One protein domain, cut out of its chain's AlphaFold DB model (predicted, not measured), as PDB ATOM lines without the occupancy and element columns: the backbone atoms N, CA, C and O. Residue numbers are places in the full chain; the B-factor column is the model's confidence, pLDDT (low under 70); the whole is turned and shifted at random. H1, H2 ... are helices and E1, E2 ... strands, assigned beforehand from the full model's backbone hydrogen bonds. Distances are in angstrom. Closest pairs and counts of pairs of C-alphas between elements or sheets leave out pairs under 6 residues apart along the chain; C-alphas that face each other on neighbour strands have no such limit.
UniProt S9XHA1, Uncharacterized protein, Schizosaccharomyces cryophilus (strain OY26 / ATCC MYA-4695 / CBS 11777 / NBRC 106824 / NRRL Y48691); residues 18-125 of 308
ATOM      1  N   ALA A  18     208.881 188.504 186.514       46.53
ATOM      2  CA  ALA A  18     209.891 189.407 185.997       46.53
ATOM      3  C   ALA A  18     210.821 189.736 187.170       46.53
ATOM      4  O   ALA A  18     210.477 190.535 188.039       46.53
ATOM      5  N   TYR A  19     211.952 189.035 187.236       52.62
ATOM      6  CA  TYR A  19     213.025 189.294 188.177       52.62
ATOM      7  C   TYR A  19     213.582 190.666 187.809       52.62
ATOM      8  O   TYR A  19     214.322 190.808 186.837       52.62
ATOM      9  N   SER A  20     213.155 191.705 188.524       56.66
ATOM     10  CA  SER A  20     213.717 193.038 188.360       56.66
ATOM     11  C   SER A  20     214.915 193.146 189.290       56.66
ATOM     12  O   SER A  20     214.796 193.662 190.403       56.66
ATOM     13  N   VAL A  21     216.061 192.612 188.861       69.69
ATOM     14  CA  VAL A  21     217.307 192.962 189.537       69.69
ATOM     15  C   VAL A  21     217.617 194.426 189.243       69.69
ATOM     16  O   VAL A  21     217.604 194.866 188.093       69.69
ATOM     17  N   GLU A  22     217.894 195.187 190.289       79.62
ATOM     18  CA  GLU A  22     218.512 196.497 190.164       79.62
ATOM     19  C   GLU A  22     219.991 196.310 190.488       79.62
ATOM     20  O   GLU A  22     220.334 195.904 191.595       79.62
ATOM     21  N   THR A  23     220.873 196.549 189.518       77.81
ATOM     22  CA  THR A  23     222.318 196.429 189.742       77.81
ATOM     23  C   THR A  23     222.961 197.804 189.648       77.81
ATOM     24  O   THR A  23     222.918 198.440 188.595       77.81
ATOM     25  N   TYR A  24     223.577 198.261 190.733       79.56
ATOM     26  CA  TYR A  24     224.370 199.483 190.765       79.56
ATOM     27  C   TYR A  24     225.859 199.151 190.706       79.56
ATOM     28  O   TYR A  24     226.408 198.459 191.561       79.56
ATOM     29  N   LEU A  25     226.536 199.655 189.679       73.38
ATOM     30  CA  LEU A  25     227.986 199.567 189.594       73.38
ATOM     31  C   LEU A  25     228.587 200.774 190.309       73.38
ATOM     32  O   LEU A  25     228.574 201.886 189.781       73.38
ATOM     33  N   ARG A  26     229.124 200.551 191.506       69.25
ATOM     34  CA  ARG A  26     229.682 201.631 192.322       69.25
ATOM     35  C   ARG A  26     231.109 201.981 191.903       69.25
ATOM     36  O   ARG A  26     231.516 203.132 192.058       69.25
ATOM     37  N   ARG A  27     231.863 201.039 191.309       64.69
ATOM     38  CA  ARG A  27     233.234 201.293 190.826       64.69
ATOM     39  C   ARG A  27     233.583 200.628 189.506       64.69
ATOM     40  O   ARG A  27     233.489 199.414 189.368       64.69
ATOM     41  N   GLY A  28     234.146 201.440 188.609       54.88
ATOM     42  CA  GLY A  28     234.863 200.978 187.426       54.88
ATOM     43  C   GLY A  28     233.934 200.443 186.348       54.88
ATOM     44  O   GLY A  28     233.892 199.242 186.116       54.88
ATOM     45  N   PHE A  29     233.231 201.349 185.667       54.69
ATOM     46  CA  PHE A  29     232.602 201.009 184.398       54.69
ATOM     47  C   PHE A  29     233.689 200.849 183.340       54.69
ATOM     48  O   PHE A  29     234.295 201.827 182.899       54.69
ATOM     49  N   ASP A  30     233.924 199.617 182.920       61.72
ATOM     50  CA  ASP A  30     234.417 199.359 181.582       61.72
ATOM     51  C   ASP A  30     233.328 198.633 180.789       61.72
ATOM     52  O   ASP A  30     232.503 197.906 181.337       61.72
ATOM     53  N   ASN A  31     233.311 198.821 179.470       64.19
ATOM     54  CA  ASN A  31     232.481 198.014 178.569       64.19
ATOM     55  C   ASN A  31     233.017 196.565 178.482       64.19
ATOM     56  O   ASN A  31     233.020 195.967 177.403       64.19
ATOM     57  N   SER A  32     233.542 196.007 179.580       73.81
ATOM     58  CA  SER A  32     234.077 194.654 179.600       73.81
ATOM     59  C   SER A  32     232.954 193.637 179.457       73.81
ATOM     60  O   SER A  32     231.831 193.780 179.946       73.81
ATOM     61  N   THR A  33     233.285 192.549 178.780       83.38
ATOM     62  CA  THR A  33     232.411 191.382 178.647       83.38
ATOM     63  C   THR A  33     232.145 190.706 179.995       83.38
ATOM     64  O   THR A  33     231.119 190.039 180.148       83.38
ATOM     65  N   VAL A  34     233.036 190.903 180.973       87.00
ATOM     66  CA  VAL A  34     232.904 190.395 182.343       87.00
ATOM     67  C   VAL A  34     231.735 191.070 183.050       87.00
ATOM     68  O   VAL A  34     230.862 190.368 183.550       87.00
ATOM     69  N   TRP A  35     231.645 192.404 183.009       84.56
ATOM     70  CA  TRP A  35     230.540 193.142 183.628       84.56
ATOM     71  C   TRP A  35     229.170 192.693 183.114       84.56
ATOM     72  O   TRP A  35     228.301 192.323 183.902       84.56
ATOM     73  N   ASN A  36     229.000 192.646 181.791       86.00
ATOM     74  CA  ASN A  36     227.744 192.200 181.182       86.00
ATOM     75  C   ASN A  36     227.389 190.770 181.610       86.00
ATOM     76  O   ASN A  36     226.226 190.452 181.833       86.00
ATOM     77  N   THR A  37     228.400 189.914 181.779       91.00
ATOM     78  CA  THR A  37     228.191 188.547 182.261       91.00
ATOM     79  C   THR A  37     227.762 188.518 183.726       91.00
ATOM     80  O   THR A  37     226.831 187.791 184.054       91.00
ATOM     81  N   ILE A  38     228.400 189.312 184.590       89.62
ATOM     82  CA  ILE A  38     228.025 189.446 186.003       89.62
ATOM     83  C   ILE A  38     226.572 189.916 186.107       89.62
ATOM     84  O   ILE A  38     225.764 189.256 186.757       89.62
ATOM     85  N   HIS A  39     226.219 190.998 185.408       87.69
ATOM     86  CA  HIS A  39     224.860 191.536 185.388       87.69
ATOM     87  C   HIS A  39     223.831 190.492 184.923       87.69
ATOM     88  O   HIS A  39     222.812 190.277 185.584       87.69
ATOM     89  N   ASP A  40     224.104 189.797 183.814       87.88
ATOM     90  CA  ASP A  40     223.227 188.746 183.287       87.88
ATOM     91  C   ASP A  40     223.047 187.581 184.268       87.88
ATOM     92  O   ASP A  40     221.947 187.042 184.396       87.88
ATOM     93  N   CYS A  41     224.117 187.164 184.947       90.56
ATOM     94  CA  CYS A  41     224.076 186.064 185.906       90.56
ATOM     95  C   CYS A  41     223.294 186.438 187.171       90.56
ATOM     96  O   CYS A  41     222.470 185.642 187.619       90.56
ATOM     97  N   ILE A  42     223.477 187.651 187.706       88.81
ATOM     98  CA  ILE A  42     222.685 188.132 188.847       88.81
ATOM     99  C   ILE A  42     221.202 188.205 188.453       88.81
ATOM    100  O   ILE A  42     220.361 187.639 189.147       88.81
ATOM    101  N   SER A  43     220.886 188.792 187.292       85.44
ATOM    102  CA  SER A  43     219.505 188.945 186.795       85.44
ATOM    103  C   SER A  43     218.735 187.627 186.668       85.44
ATOM    104  O   SER A  43     217.510 187.612 186.755       85.44
ATOM    105  N   ARG A  44     219.433 186.510 186.430       82.81
ATOM    106  CA  ARG A  44     218.823 185.177 186.281       82.81
ATOM    107  C   ARG A  44     218.591 184.458 187.602       82.81
ATOM    108  O   ARG A  44     217.751 183.564 187.657       82.81
ATOM    109  N   HIS A  45     219.382 184.776 188.619       84.12
ATOM    110  CA  HIS A  45     219.477 183.969 189.835       84.12
ATOM    111  C   HIS A  45     219.107 184.733 191.107       84.12
ATOM    112  O   HIS A  45     219.023 184.124 192.171       84.12
ATOM    113  N   PHE A  46     218.847 186.037 191.008       82.44
ATOM    114  CA  PHE A  46     218.533 186.885 192.147       82.44
ATOM    115  C   PHE A  46     217.433 187.911 191.829       82.44
ATOM    116  O   PHE A  46     217.361 188.453 190.728       82.44
ATOM    117  N   ASN A  47     216.571 188.172 192.820       78.50
ATOM    118  CA  ASN A  47     215.541 189.210 192.777       78.50
ATOM    119  C   ASN A  47     215.820 190.247 193.867       78.50
ATOM    120  O   ASN A  47     215.640 189.943 195.045       78.50
ATOM    121  N   GLY A  48     216.233 191.452 193.489       80.50
ATOM    122  CA  GLY A  48     216.501 192.519 194.448       80.50
ATOM    123  C   GLY A  48     217.559 193.494 193.960       80.50
ATOM    124  O   GLY A  48     217.833 193.593 192.764       80.50
ATOM    125  N   LYS A  49     218.157 194.216 194.906       81.81
ATOM    126  CA  LYS A  49     219.232 195.169 194.636       81.81
ATOM    127  C   LYS A  49     220.598 194.510 194.768       81.81
ATOM    128  O   LYS A  49     220.813 193.636 195.608       81.81
ATOM    129  N   THR A  50     221.551 194.914 193.945       86.31
ATOM    130  CA  THR A  50     222.931 194.440 194.048       86.31
ATOM    131  C   THR A  50     223.890 195.570 193.724       86.31
ATOM    132  O   THR A  50     223.714 196.264 192.727       86.31
ATOM    133  N   ILE A  51     224.922 195.744 194.546       86.06
ATOM    134  CA  ILE A  51     226.055 196.604 194.209       86.06
ATOM    135  C   ILE A  51     227.197 195.735 193.716       86.06
ATOM    136  O   ILE A  51     227.506 194.711 194.319       86.06
ATOM    137  N   VAL A  52     227.856 196.164 192.647       86.25
ATOM    138  CA  VAL A  52     229.086 195.533 192.180       86.25
ATOM    139  C   VAL A  52     230.238 196.518 192.274       86.25
ATOM    140  O   VAL A  52     230.162 197.647 191.785       86.25
ATOM    141  N   ASP A  53     231.314 196.064 192.904       81.94
ATOM    142  CA  ASP A  53     232.573 196.782 193.018       81.94
ATOM    143  C   ASP A  53     233.661 196.029 192.265       81.94
ATOM    144  O   ASP A  53     233.868 194.837 192.485       81.94
ATOM    145  N   ARG A  54     234.438 196.731 191.440       77.00
ATOM    146  CA  ARG A  54     235.728 196.210 190.986       77.00
ATOM    147  C   ARG A  54     236.780 196.469 192.062       77.00
ATOM    148  O   ARG A  54     237.146 197.617 192.311       77.00
ATOM    149  N   VAL A  55     237.262 195.401 192.693       75.81
ATOM    150  CA  VAL A  55     238.277 195.437 193.762       75.81
ATOM    151  C   VAL A  55     239.674 195.620 193.168       75.81
ATOM    152  O   VAL A  55     240.505 196.333 193.721       75.81
ATOM    153  N   SER A  56     239.937 194.997 192.017       70.12
ATOM    154  CA  SER A  56     241.215 195.115 191.315       70.12
ATOM    155  C   SER A  56     241.007 195.097 189.805       70.12
ATOM    156  O   SER A  56     240.356 194.199 189.272       70.12
ATOM    157  N   SER A  57     241.587 196.079 189.109       65.88
ATOM    158  CA  SER A  57     241.602 196.125 187.642       65.88
ATOM    159  C   SER A  57     242.667 195.235 187.010       65.88
ATOM    160  O   SER A  57     242.548 194.892 185.841       65.88
ATOM    161  N   THR A  58     243.694 194.852 187.768       66.94
ATOM    162  CA  THR A  58     244.806 194.029 187.278       66.94
ATOM    163  C   THR A  58     244.551 192.531 187.413       66.94
ATOM    164  O   THR A  58     245.122 191.762 186.648       66.94
ATOM    165  N   HIS A  59     243.691 192.122 188.348       66.19
ATOM    166  CA  HIS A  59     243.392 190.712 188.634       66.19
ATOM    167  C   HIS A  59     241.934 190.326 188.352       66.19
ATOM    168  O   HIS A  59     241.507 189.265 188.789       66.19
ATOM    169  N   ASP A  60     241.164 191.205 187.697       78.31
ATOM    170  CA  ASP A  60     239.723 191.039 187.456       78.31
ATOM    171  C   ASP A  60     238.988 190.464 188.674       78.31
ATOM    172  O   ASP A  60     238.342 189.415 188.628       78.31
ATOM    173  N   ARG A  61     239.136 191.166 189.802       82.88
ATOM    174  CA  ARG A  61     238.486 190.821 191.065       82.88
ATOM    175  C   ARG A  61     237.305 191.744 191.315       82.88
ATOM    176  O   ARG A  61     237.471 192.967 191.292       82.88
ATOM    177  N   PHE A  62     236.147 191.163 191.604       84.25
ATOM    178  CA  PHE A  62     234.906 191.881 191.872       84.25
ATOM    179  C   PHE A  62     234.300 191.447 193.204       84.25
ATOM    180  O   PHE A  62     234.401 190.283 193.584       84.25
ATOM    181  N   ALA A  63     233.640 192.383 193.877       86.00
ATOM    182  CA  ALA A  63     232.802 192.124 195.037       86.00
ATOM    183  C   ALA A  63     231.340 192.404 194.669       86.00
ATOM    184  O   ALA A  63     231.025 193.466 194.122       86.00
ATOM    185  N   LEU A  64     230.458 191.447 194.946       86.88
ATOM    186  CA  LEU A  64     229.012 191.554 194.779       86.88
ATOM    187  C   LEU A  64     228.380 191.724 196.156       86.88
ATOM    188  O   LEU A  64     228.503 190.841 196.996       86.88
ATOM    189  N   TRP A  65     227.672 192.824 196.369       87.56
ATOM    190  CA  TRP A  65     226.919 193.083 197.589       87.56
ATOM    191  C   TRP A  65     225.438 192.909 197.304       87.56
ATOM    192  O   TRP A  65     224.856 193.689 196.552       87.56
ATOM    193  N   ILE A  66     224.836 191.874 197.872       84.38
ATOM    194  CA  ILE A  66     223.481 191.446 197.537       84.38
ATOM    195  C   ILE A  66     222.514 191.853 198.647       84.38
ATOM    196  O   ILE A  66     222.788 191.645 199.830       84.38
ATOM    197  N   ASP A  67     221.359 192.378 198.240       79.06
ATOM    198  CA  ASP A  67     220.213 192.667 199.102       79.06
ATOM    199  C   ASP A  67     219.461 191.384 199.490       79.06
ATOM    200  O   ASP A  67     218.379 191.080 198.982       79.06
ATOM    201  N   SER A  68     220.072 190.552 200.326       66.62
ATOM    202  CA  SER A  68     219.470 189.294 200.762       66.62
ATOM    203  C   SER A  68     219.344 189.271 202.285       66.62
ATOM    204  O   SER A  68     220.317 189.400 203.011       66.62
ATOM    205  N   GLY A  69     218.122 189.100 202.790       55.31
ATOM    206  CA  GLY A  69     217.865 189.005 204.230       55.31
ATOM    207  C   GLY A  69     217.405 190.314 204.877       55.31
ATOM    208  O   GLY A  69     216.777 191.156 204.242       55.31
ATOM    209  N   ASN A  70     217.621 190.424 206.185       52.53
ATOM    210  CA  ASN A  70     217.265 191.576 207.022       52.53
ATOM    211  C   ASN A  70     218.550 192.346 207.423       52.53
ATOM    212  O   ASN A  70     219.648 191.961 207.039       52.53
ATOM    213  N   ASN A  71     218.449 193.403 208.233       50.50
ATOM    214  CA  ASN A  71     219.619 194.182 208.704       50.50
ATOM    215  C   ASN A  71     220.363 193.562 209.899       50.50
ATOM    216  O   ASN A  71     221.019 194.271 210.663       50.50
ATOM    217  N   ILE A  72     220.164 192.268 210.131       46.53
ATOM    218  CA  ILE A  72     220.692 191.534 211.286       46.53
ATOM    219  C   ILE A  72     221.592 190.399 210.793       46.53
ATOM    220  O   ILE A  72     222.639 190.136 211.376       46.53
ATOM    221  N   ASP A  73     221.199 189.744 209.702       54.56
ATOM    222  CA  ASP A  73     221.906 188.594 209.163       54.56
ATOM    223  C   ASP A  73     223.058 189.011 208.237       54.56
ATOM    224  O   ASP A  73     222.978 189.980 207.483       54.56
ATOM    225  N   TYR A  74     224.140 188.233 208.281       54.06
ATOM    226  CA  TYR A  74     225.365 188.440 207.497       54.06
ATOM    227  C   TYR A  74     225.597 187.349 206.434       54.06
ATOM    228  O   TYR A  74     226.632 187.331 205.770       54.06
ATOM    229  N   VAL A  75     224.630 186.441 206.251       58.31
ATOM    230  CA  VAL A  75     224.752 185.250 205.400       58.31
ATOM    231  C   VAL A  75     223.829 185.325 204.183       58.31
ATOM    232  O   VAL A  75     222.606 185.310 204.313       58.31
ATOM    233  N   VAL A  76     224.414 185.332 202.982       62.75
ATOM    234  CA  VAL A  76     223.672 185.149 201.724       62.75
ATOM    235  C   VAL A  76     223.181 183.701 201.670       62.75
ATOM    236  O   VAL A  76     223.927 182.778 202.002       62.75
ATOM    237  N   THR A  77     221.952 183.459 201.212       66.19
ATOM    238  CA  THR A  77     221.481 182.077 201.016       66.19
ATOM    239  C   THR A  77     222.375 181.363 199.993       66.19
ATOM    240  O   THR A  77     222.419 181.774 198.834       66.19
ATOM    241  N   GLY A  78     223.046 180.276 200.396       62.41
ATOM    242  CA  GLY A  78     224.068 179.594 199.580       62.41
ATOM    243  C   GLY A  78     223.619 179.227 198.160       62.41
ATOM    244  O   GLY A  78     224.369 179.422 197.209       62.41
ATOM    245  N   ASN A  79     222.353 178.829 197.983       72.75
ATOM    246  CA  ASN A  79     221.799 178.476 196.670       72.75
ATOM    247  C   ASN A  79     221.842 179.620 195.638       72.75
ATOM    248  O   ASN A  79     221.951 179.351 194.443       72.75
ATOM    249  N   VAL A  80     221.726 180.882 196.070       79.50
ATOM    250  CA  VAL A  80     221.787 182.050 195.173       79.50
ATOM    251  C   VAL A  80     223.236 182.334 194.792       79.50
ATOM    252  O   VAL A  80     223.547 182.484 193.610       79.50
ATOM    253  N   THR A  81     224.126 182.348 195.785       80.69
ATOM    254  CA  THR A  81     225.560 182.582 195.592       80.69
ATOM    255  C   THR A  81     226.165 181.560 194.635       80.69
ATOM    256  O   THR A  81     226.785 181.947 193.645       80.69
ATOM    257  N   ASP A  82     225.918 180.268 194.859       77.81
ATOM    258  CA  ASP A  82     226.463 179.192 194.025       77.81
ATOM    259  C   ASP A  82     225.971 179.281 192.575       77.81
ATOM    260  O   ASP A  82     226.740 179.060 191.637       77.81
ATOM    261  N   ALA A  83     224.699 179.634 192.368       83.25
ATOM    262  CA  ALA A  83     224.127 179.783 191.034       83.25
ATOM    263  C   ALA A  83     224.747 180.965 190.265       83.25
ATOM    264  O   ALA A  83     225.101 180.815 189.092       83.25
ATOM    265  N   ILE A  84     224.932 182.113 190.927       86.06
ATOM    266  CA  ILE A  84     225.586 183.293 190.341       86.06
ATOM    267  C   ILE A  84     227.048 182.981 190.008       86.06
ATOM    268  O   ILE A  84     227.473 183.194 188.871       86.06
ATOM    269  N   LEU A  85     227.802 182.440 190.973       88.31
ATOM    270  CA  LEU A  85     229.221 182.120 190.805       88.31
ATOM    271  C   LEU A  85     229.439 181.118 189.676       88.31
ATOM    272  O   LEU A  85     230.276 181.346 188.805       88.31
ATOM    273  N   ARG A  86     228.638 180.048 189.630       90.88
ATOM    274  CA  ARG A  86     228.708 179.059 188.553       90.88
ATOM    275  C   ARG A  86     228.450 179.689 187.184       90.88
ATOM    276  O   ARG A  86     229.227 179.468 186.262       90.88
ATOM    277  N   CYS A  87     227.412 180.517 187.058       92.38
ATOM    278  CA  CYS A  87     227.095 181.206 185.804       92.38
ATOM    279  C   CYS A  87     228.243 182.109 185.312       92.38
ATOM    280  O   CYS A  87     228.486 182.194 184.104       92.38
ATOM    281  N   ILE A  88     228.957 182.772 186.232       91.12
ATOM    282  CA  ILE A  88     230.098 183.635 185.900       91.12
ATOM    283  C   ILE A  88     231.318 182.790 185.521       91.12
ATOM    284  O   ILE A  88     231.889 183.008 184.451       91.12
ATOM    285  N   TYR A  89     231.698 181.810 186.345       91.69
ATOM    286  CA  TYR A  89     232.902 180.999 186.134       91.69
ATOM    287  C   TYR A  89     232.815 180.072 184.918       91.69
ATOM    288  O   TYR A  89     233.842 179.810 184.295       91.69
ATOM    289  N   ASP A  90     231.608 179.673 184.497       91.25
ATOM    290  CA  ASP A  90     231.397 178.945 183.238       91.25
ATOM    291  C   ASP A  90     231.842 179.762 182.003       91.25
ATOM    292  O   ASP A  90     232.171 179.193 180.961       91.25
ATOM    293  N   LYS A  91     231.859 181.100 182.099       92.06
ATOM    294  CA  LYS A  91     232.237 182.015 181.003       92.06
ATOM    295  C   LYS A  91     233.574 182.720 181.231       92.06
ATOM    296  O   LYS A  91     234.278 182.998 180.263       92.06
ATOM    297  N   HIS A  92     233.914 183.007 182.487       91.12
ATOM    298  CA  HIS A  92     235.107 183.750 182.897       91.12
ATOM    299  C   HIS A  92     235.807 183.049 184.075       91.12
ATOM    300  O   HIS A  92     235.736 183.528 185.205       91.12
ATOM    301  N   PRO A  93     236.502 181.921 183.840       87.12
ATOM    302  CA  PRO A  93     237.082 181.100 184.912       87.12
ATOM    303  C   PRO A  93     238.256 181.761 185.653       87.12
ATOM    304  O   PRO A  93     238.641 181.294 186.719       87.12
ATOM    305  N   ASN A  94     238.838 182.826 185.093       86.12
ATOM    306  CA  ASN A  94     239.998 183.521 185.666       86.12
ATOM    307  C   ASN A  94     239.620 184.751 186.507       86.12
ATOM    308  O   ASN A  94     240.497 185.398 187.071       86.12
ATOM    309  N   VAL A  95     238.336 185.104 186.549       85.31
ATOM    310  CA  VAL A  95     237.824 186.211 187.360       85.31
ATOM    311  C   VAL A  95     237.702 185.735 188.803       85.31
ATOM    312  O   VAL A  95     237.384 184.575 189.044       85.31
ATOM    313  N   THR A  96     237.927 186.620 189.771       85.44
ATOM    314  CA  THR A  96     237.641 186.332 191.186       85.44
ATOM    315  C   THR A  96     236.397 187.101 191.609       85.44
ATOM    316  O   THR A  96     236.378 188.328 191.509       85.44
ATOM    317  N   ILE A  97     235.357 186.401 192.065       83.50
ATOM    318  CA  ILE A  97     234.115 187.012 192.551       83.50
ATOM    319  C   ILE A  97     233.937 186.698 194.035       83.50
ATOM    320  O   ILE A  97     233.777 185.536 194.407       83.50
ATOM    321  N   ASP A  98     233.895 187.742 194.856       83.25
ATOM    322  CA  ASP A  98     233.511 187.658 196.262       83.25
ATOM    323  C   ASP A  98     232.037 188.069 196.398       83.25
ATOM    324  O   ASP A  98     231.638 189.121 195.900       83.25
ATOM    325  N   VAL A  99     231.204 187.242 197.035       81.12
ATOM    326  CA  VAL A  99     229.772 187.534 197.223       81.12
ATOM    327  C   VAL A  99     229.487 187.780 198.694       81.12
ATOM    328  O   VAL A  99     229.766 186.937 199.544       81.12
ATOM    329  N   HIS A 100     228.892 188.930 198.970       81.75
ATOM    330  CA  HIS A 100     228.655 189.470 200.296       81.75
ATOM    331  C   HIS A 100     227.196 189.881 200.468       81.75
ATOM    332  O   HIS A 100     226.521 190.264 199.509       81.75
ATOM    333  N   LEU A 101     226.718 189.867 201.711       78.31
ATOM    334  CA  LEU A 101     225.508 190.612 202.057       78.31
ATOM    335  C   LEU A 101     225.799 192.100 202.160       78.31
ATOM    336  O   LEU A 101     226.892 192.492 202.566       78.31
ATOM    337  N   HIS A 102     224.796 192.933 201.878       73.31
ATOM    338  CA  HIS A 102     224.923 194.386 202.010       73.31
ATOM    339  C   HIS A 102     225.368 194.812 203.419       73.31
ATOM    340  O   HIS A 102     226.205 195.701 203.534       73.31
ATOM    341  N   ASN A 103     224.928 194.124 204.479       64.94
ATOM    342  CA  ASN A 103     225.351 194.426 205.855       64.94
ATOM    343  C   ASN A 103     226.871 194.306 206.070       64.94
ATOM    344  O   ASN A 103     227.452 195.041 206.866       64.94
ATOM    345  N   GLN A 104     227.550 193.419 205.332       69.31
ATOM    346  CA  GLN A 104     229.002 193.231 205.457       69.31
ATOM    347  C   GLN A 104     229.792 194.457 204.994       69.31
ATOM    348  O   GLN A 104     230.965 194.591 205.338       69.31
ATOM    349  N   PHE A 105     229.172 195.377 204.253       71.62
ATOM    350  CA  PHE A 105     229.848 196.568 203.758       71.62
ATOM    351  C   PHE A 105     230.298 197.507 204.877       71.62
ATOM    352  O   PHE A 105     231.335 198.157 204.769       71.62
ATOM    353  N   ALA A 106     229.562 197.537 205.990       61.34
ATOM    354  CA  ALA A 106     229.961 198.310 207.161       61.34
ATOM    355  C   ALA A 106     231.327 197.865 207.708       61.34
ATOM    356  O   ALA A 106     232.065 198.697 208.224       61.34
ATOM    357  N   VAL A 107     231.687 196.588 207.556       58.69
ATOM    358  CA  VAL A 107     232.881 195.992 208.176       58.69
ATOM    359  C   VAL A 107     233.988 195.727 207.154       58.69
ATOM    360  O   VAL A 107     235.148 196.033 207.402       58.69
ATOM    361  N   ALA A 108     233.636 195.181 205.990       54.47
ATOM    362  CA  ALA A 108     234.566 194.730 204.953       54.47
ATOM    363  C   ALA A 108     234.502 195.579 203.671       54.47
ATOM    364  O   ALA A 108     235.238 195.337 202.712       54.47
ATOM    365  N   GLY A 109     233.601 196.563 203.628       58.31
ATOM    366  CA  GLY A 109     233.426 197.447 202.490       58.31
ATOM    367  C   GLY A 109     234.615 198.373 202.315       58.31
ATOM    368  O   GLY A 109     235.066 199.040 203.244       58.31
ATOM    369  N   SER A 110     235.115 198.454 201.090       60.44
ATOM    370  CA  SER A 110     236.204 199.366 200.775       60.44
ATOM    371  C   SER A 110     235.690 200.814 200.701       60.44
ATOM    372  O   SER A 110     234.767 201.118 199.929       60.44
ATOM    373  N   ARG A 111     236.293 201.699 201.510       66.69
ATOM    374  CA  ARG A 111     235.902 203.107 201.714       66.69
ATOM    375  C   ARG A 111     236.944 204.049 201.106       66.69
ATOM    376  O   ARG A 111     238.125 203.940 201.415       66.69
ATOM    377  N   TYR A 112     236.510 204.930 200.212       58.03
ATOM    378  CA  TYR A 112     237.367 205.870 199.474       58.03
ATOM    379  C   TYR A 112     236.927 207.315 199.693       58.03
ATOM    380  O   TYR A 112     237.717 208.237 199.503       58.03
ATOM    381  N   SER A 113     235.672 207.503 200.087       55.22
ATOM    382  CA  SER A 113     235.133 208.773 200.537       55.22
ATOM    383  C   SER A 113     234.352 208.585 201.834       55.22
ATOM    384  O   SER A 113     233.906 207.480 202.157       55.22
ATOM    385  N   ASP A 114     234.150 209.686 202.549       55.31
ATOM    386  CA  ASP A 114     233.406 209.704 203.810       55.31
ATOM    387  C   ASP A 114     231.912 209.394 203.628       55.31
ATOM    388  O   ASP A 114     231.230 209.056 204.594       55.31
ATOM    389  N   THR A 115     231.392 209.496 202.400       61.41
ATOM    390  CA  THR A 115     229.991 209.191 202.076       61.41
ATOM    391  C   THR A 115     229.802 207.778 201.543       61.41
ATOM    392  O   THR A 115     228.666 207.339 201.416       61.41
ATOM    393  N   ASP A 116     230.873 207.009 201.305       63.38
ATOM    394  CA  ASP A 116     230.769 205.669 200.712       63.38
ATOM    395  C   ASP A 116     229.826 204.753 201.501       63.38
ATOM    396  O   ASP A 116     229.116 203.950 200.906       63.38
ATOM    397  N   VAL A 117     229.825 204.863 202.834       66.38
ATOM    398  CA  VAL A 117     228.959 204.059 203.704       66.38
ATOM    399  C   VAL A 117     227.511 204.543 203.633       66.38
ATOM    400  O   VAL A 117     226.614 203.720 203.468       66.38
ATOM    401  N   SER A 118     227.262 205.855 203.703       63.62
ATOM    402  CA  SER A 118     225.898 206.388 203.591       63.62
ATOM    403  C   SER A 118     225.297 206.110 202.217       63.62
ATOM    404  O   SER A 118     224.194 205.587 202.141       63.62
ATOM    405  N   ASP A 119     226.049 206.354 201.143       63.56
ATOM    406  CA  ASP A 119     225.588 206.180 199.763       63.56
ATOM    407  C   ASP A 119     225.284 204.704 199.465       63.56
ATOM    408  O   ASP A 119     224.314 204.375 198.777       63.56
ATOM    409  N   PHE A 120     226.086 203.793 200.029       73.44
ATOM    410  CA  PHE A 120     225.864 202.354 199.930       73.44
ATOM    411  C   PHE A 120     224.559 201.929 200.617       73.44
ATOM    412  O   PHE A 120     223.745 201.231 200.012       73.44
ATOM    413  N   TYR A 121     224.324 202.355 201.861       71.75
ATOM    414  CA  TYR A 121     223.112 201.967 202.592       71.75
ATOM    415  C   TYR A 121     221.853 202.706 202.117       71.75
ATOM    416  O   TYR A 121     220.766 202.124 202.168       71.75
ATOM    417  N   ASP A 122     221.988 203.921 201.583       68.62
ATOM    418  CA  ASP A 122     220.905 204.656 200.922       68.62
ATOM    419  C   ASP A 122     220.435 203.931 199.654       68.62
ATOM    420  O   ASP A 122     219.229 203.851 199.399       68.62
ATOM    421  N   TYR A 123     221.359 203.331 198.892       72.38
ATOM    422  CA  TYR A 123     221.011 202.528 197.720       72.38
ATOM    423  C   TYR A 123     220.130 201.327 198.084       72.38
ATOM    424  O   TYR A 123     219.083 201.121 197.463       72.38
ATOM    425  N   PHE A 124     220.499 200.552 199.107       67.31
ATOM    426  CA  PHE A 124     219.696 199.408 199.550       67.31
ATOM    427  C   PHE A 124     218.388 199.845 200.224       67.31
ATOM    428  O   PHE A 124     217.331 199.275 199.955       67.31
ATOM    429  N   GLY A 125     218.418 200.925 201.008       64.75
ATOM    430  CA  GLY A 125     217.229 201.521 201.623       64.75
ATOM    431  C   GLY A 125     216.718 200.771 202.856       64.75
ATOM    432  O   GLY A 125     215.572 200.978 203.265       64.75
TER     433      GLY A 125
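AT A GLANCE: This is residues 18 to 125 of the 308 residues of an uncharacterized protein of Schizosaccharomyces cryophilus (strain OY26 / ATCC MYA-4695 / CBS 11777 / NBRC 106824 / NRRL Y48691) (UniProt S9XHA1). A twisted four-stranded sheet, E1 E2 E3 E4, lies in the middle, with the pair H1 and H2 side by side over one face and the shorter pair H3 and H4 side by side over the other. The printed part has 108 residues, with four named helices and four named strands in the order E1 H1 E2 E3 H2 E4 H3 H4. The sheet runs in its strands' own order and is mixed; the class is mixed, helices and strands. The whole is compact and rounded, with a radius of gyration of the C-alphas of 13.1 A and spans of 34 by 30 by 22 A.

HOW THE PARTS SIT: E1, residues 22 to 27, is an edge strand and the parallel neighbour of E2, residues 49 to 56; N 24 and O 50 are 2.8 A apart, within hydrogen-bond range. With H1, residues 33 to 45, they form a strand-helix-strand unit, two parallel neighbour strands with a helix between, whose crossover is left-handed. E2 and E3, residues 61 to 66, are a hairpin, antiparallel at 161 degrees, with N 53 and O 63 at 2.9 A. H1 is on the sheet, over E2 and E3, at a height of 9.6 A. E3, H2, residues 78 to 89, and E4, residues 96 to 101, form a second such unit, right-handed; E3 and E4 are parallel, with N 64 and O 98 at 2.8 A. H2 is on the same face as H1, and the two touch at a shallow tilt of 30 degrees, opposite ways, the closest C-alphas being those of Cys 41 and Ile 84, 5.4 A. On the opposite face are H3, residues 102 to 108, at a height of 8.3 A, and H4, residues 116 to 124, at 9.5 A. They are a helical hairpin, at a shallow tilt of 14 degrees, and touch, closest at the C-alphas of Ala 106 and Val 117, 6.8 A. Each O i to N i+4 pair is within hydrogen-bond range in H1, H2 and H4; in H3 1 of 3 is, beside 3 of 4 O i to N i+3 pairs.

IN THESE COORDINATES: E1 begins at C-alpha 22, (218.512, 196.497, 190.164), and measures 15.5 A. H1 measures 18.6 A, E2 22.2 A, E3 16.4 A, H2 16.1 A, E4 16.8 A and H3 10.1 A. H4, 12.8 A, ends at C-alpha 124, (219.696, 199.408, 199.550).

THE WHOLE: The C-alphas farthest apart are those of Asp 90 and Asp 114, 37.1 A. The printed part has no cut. The link from E3 to H2, 11 residues, is long. The mean pLDDT of the printed part is 74.1; 43 residues are under 70, among them residues 68 to 78 and 106 to 119.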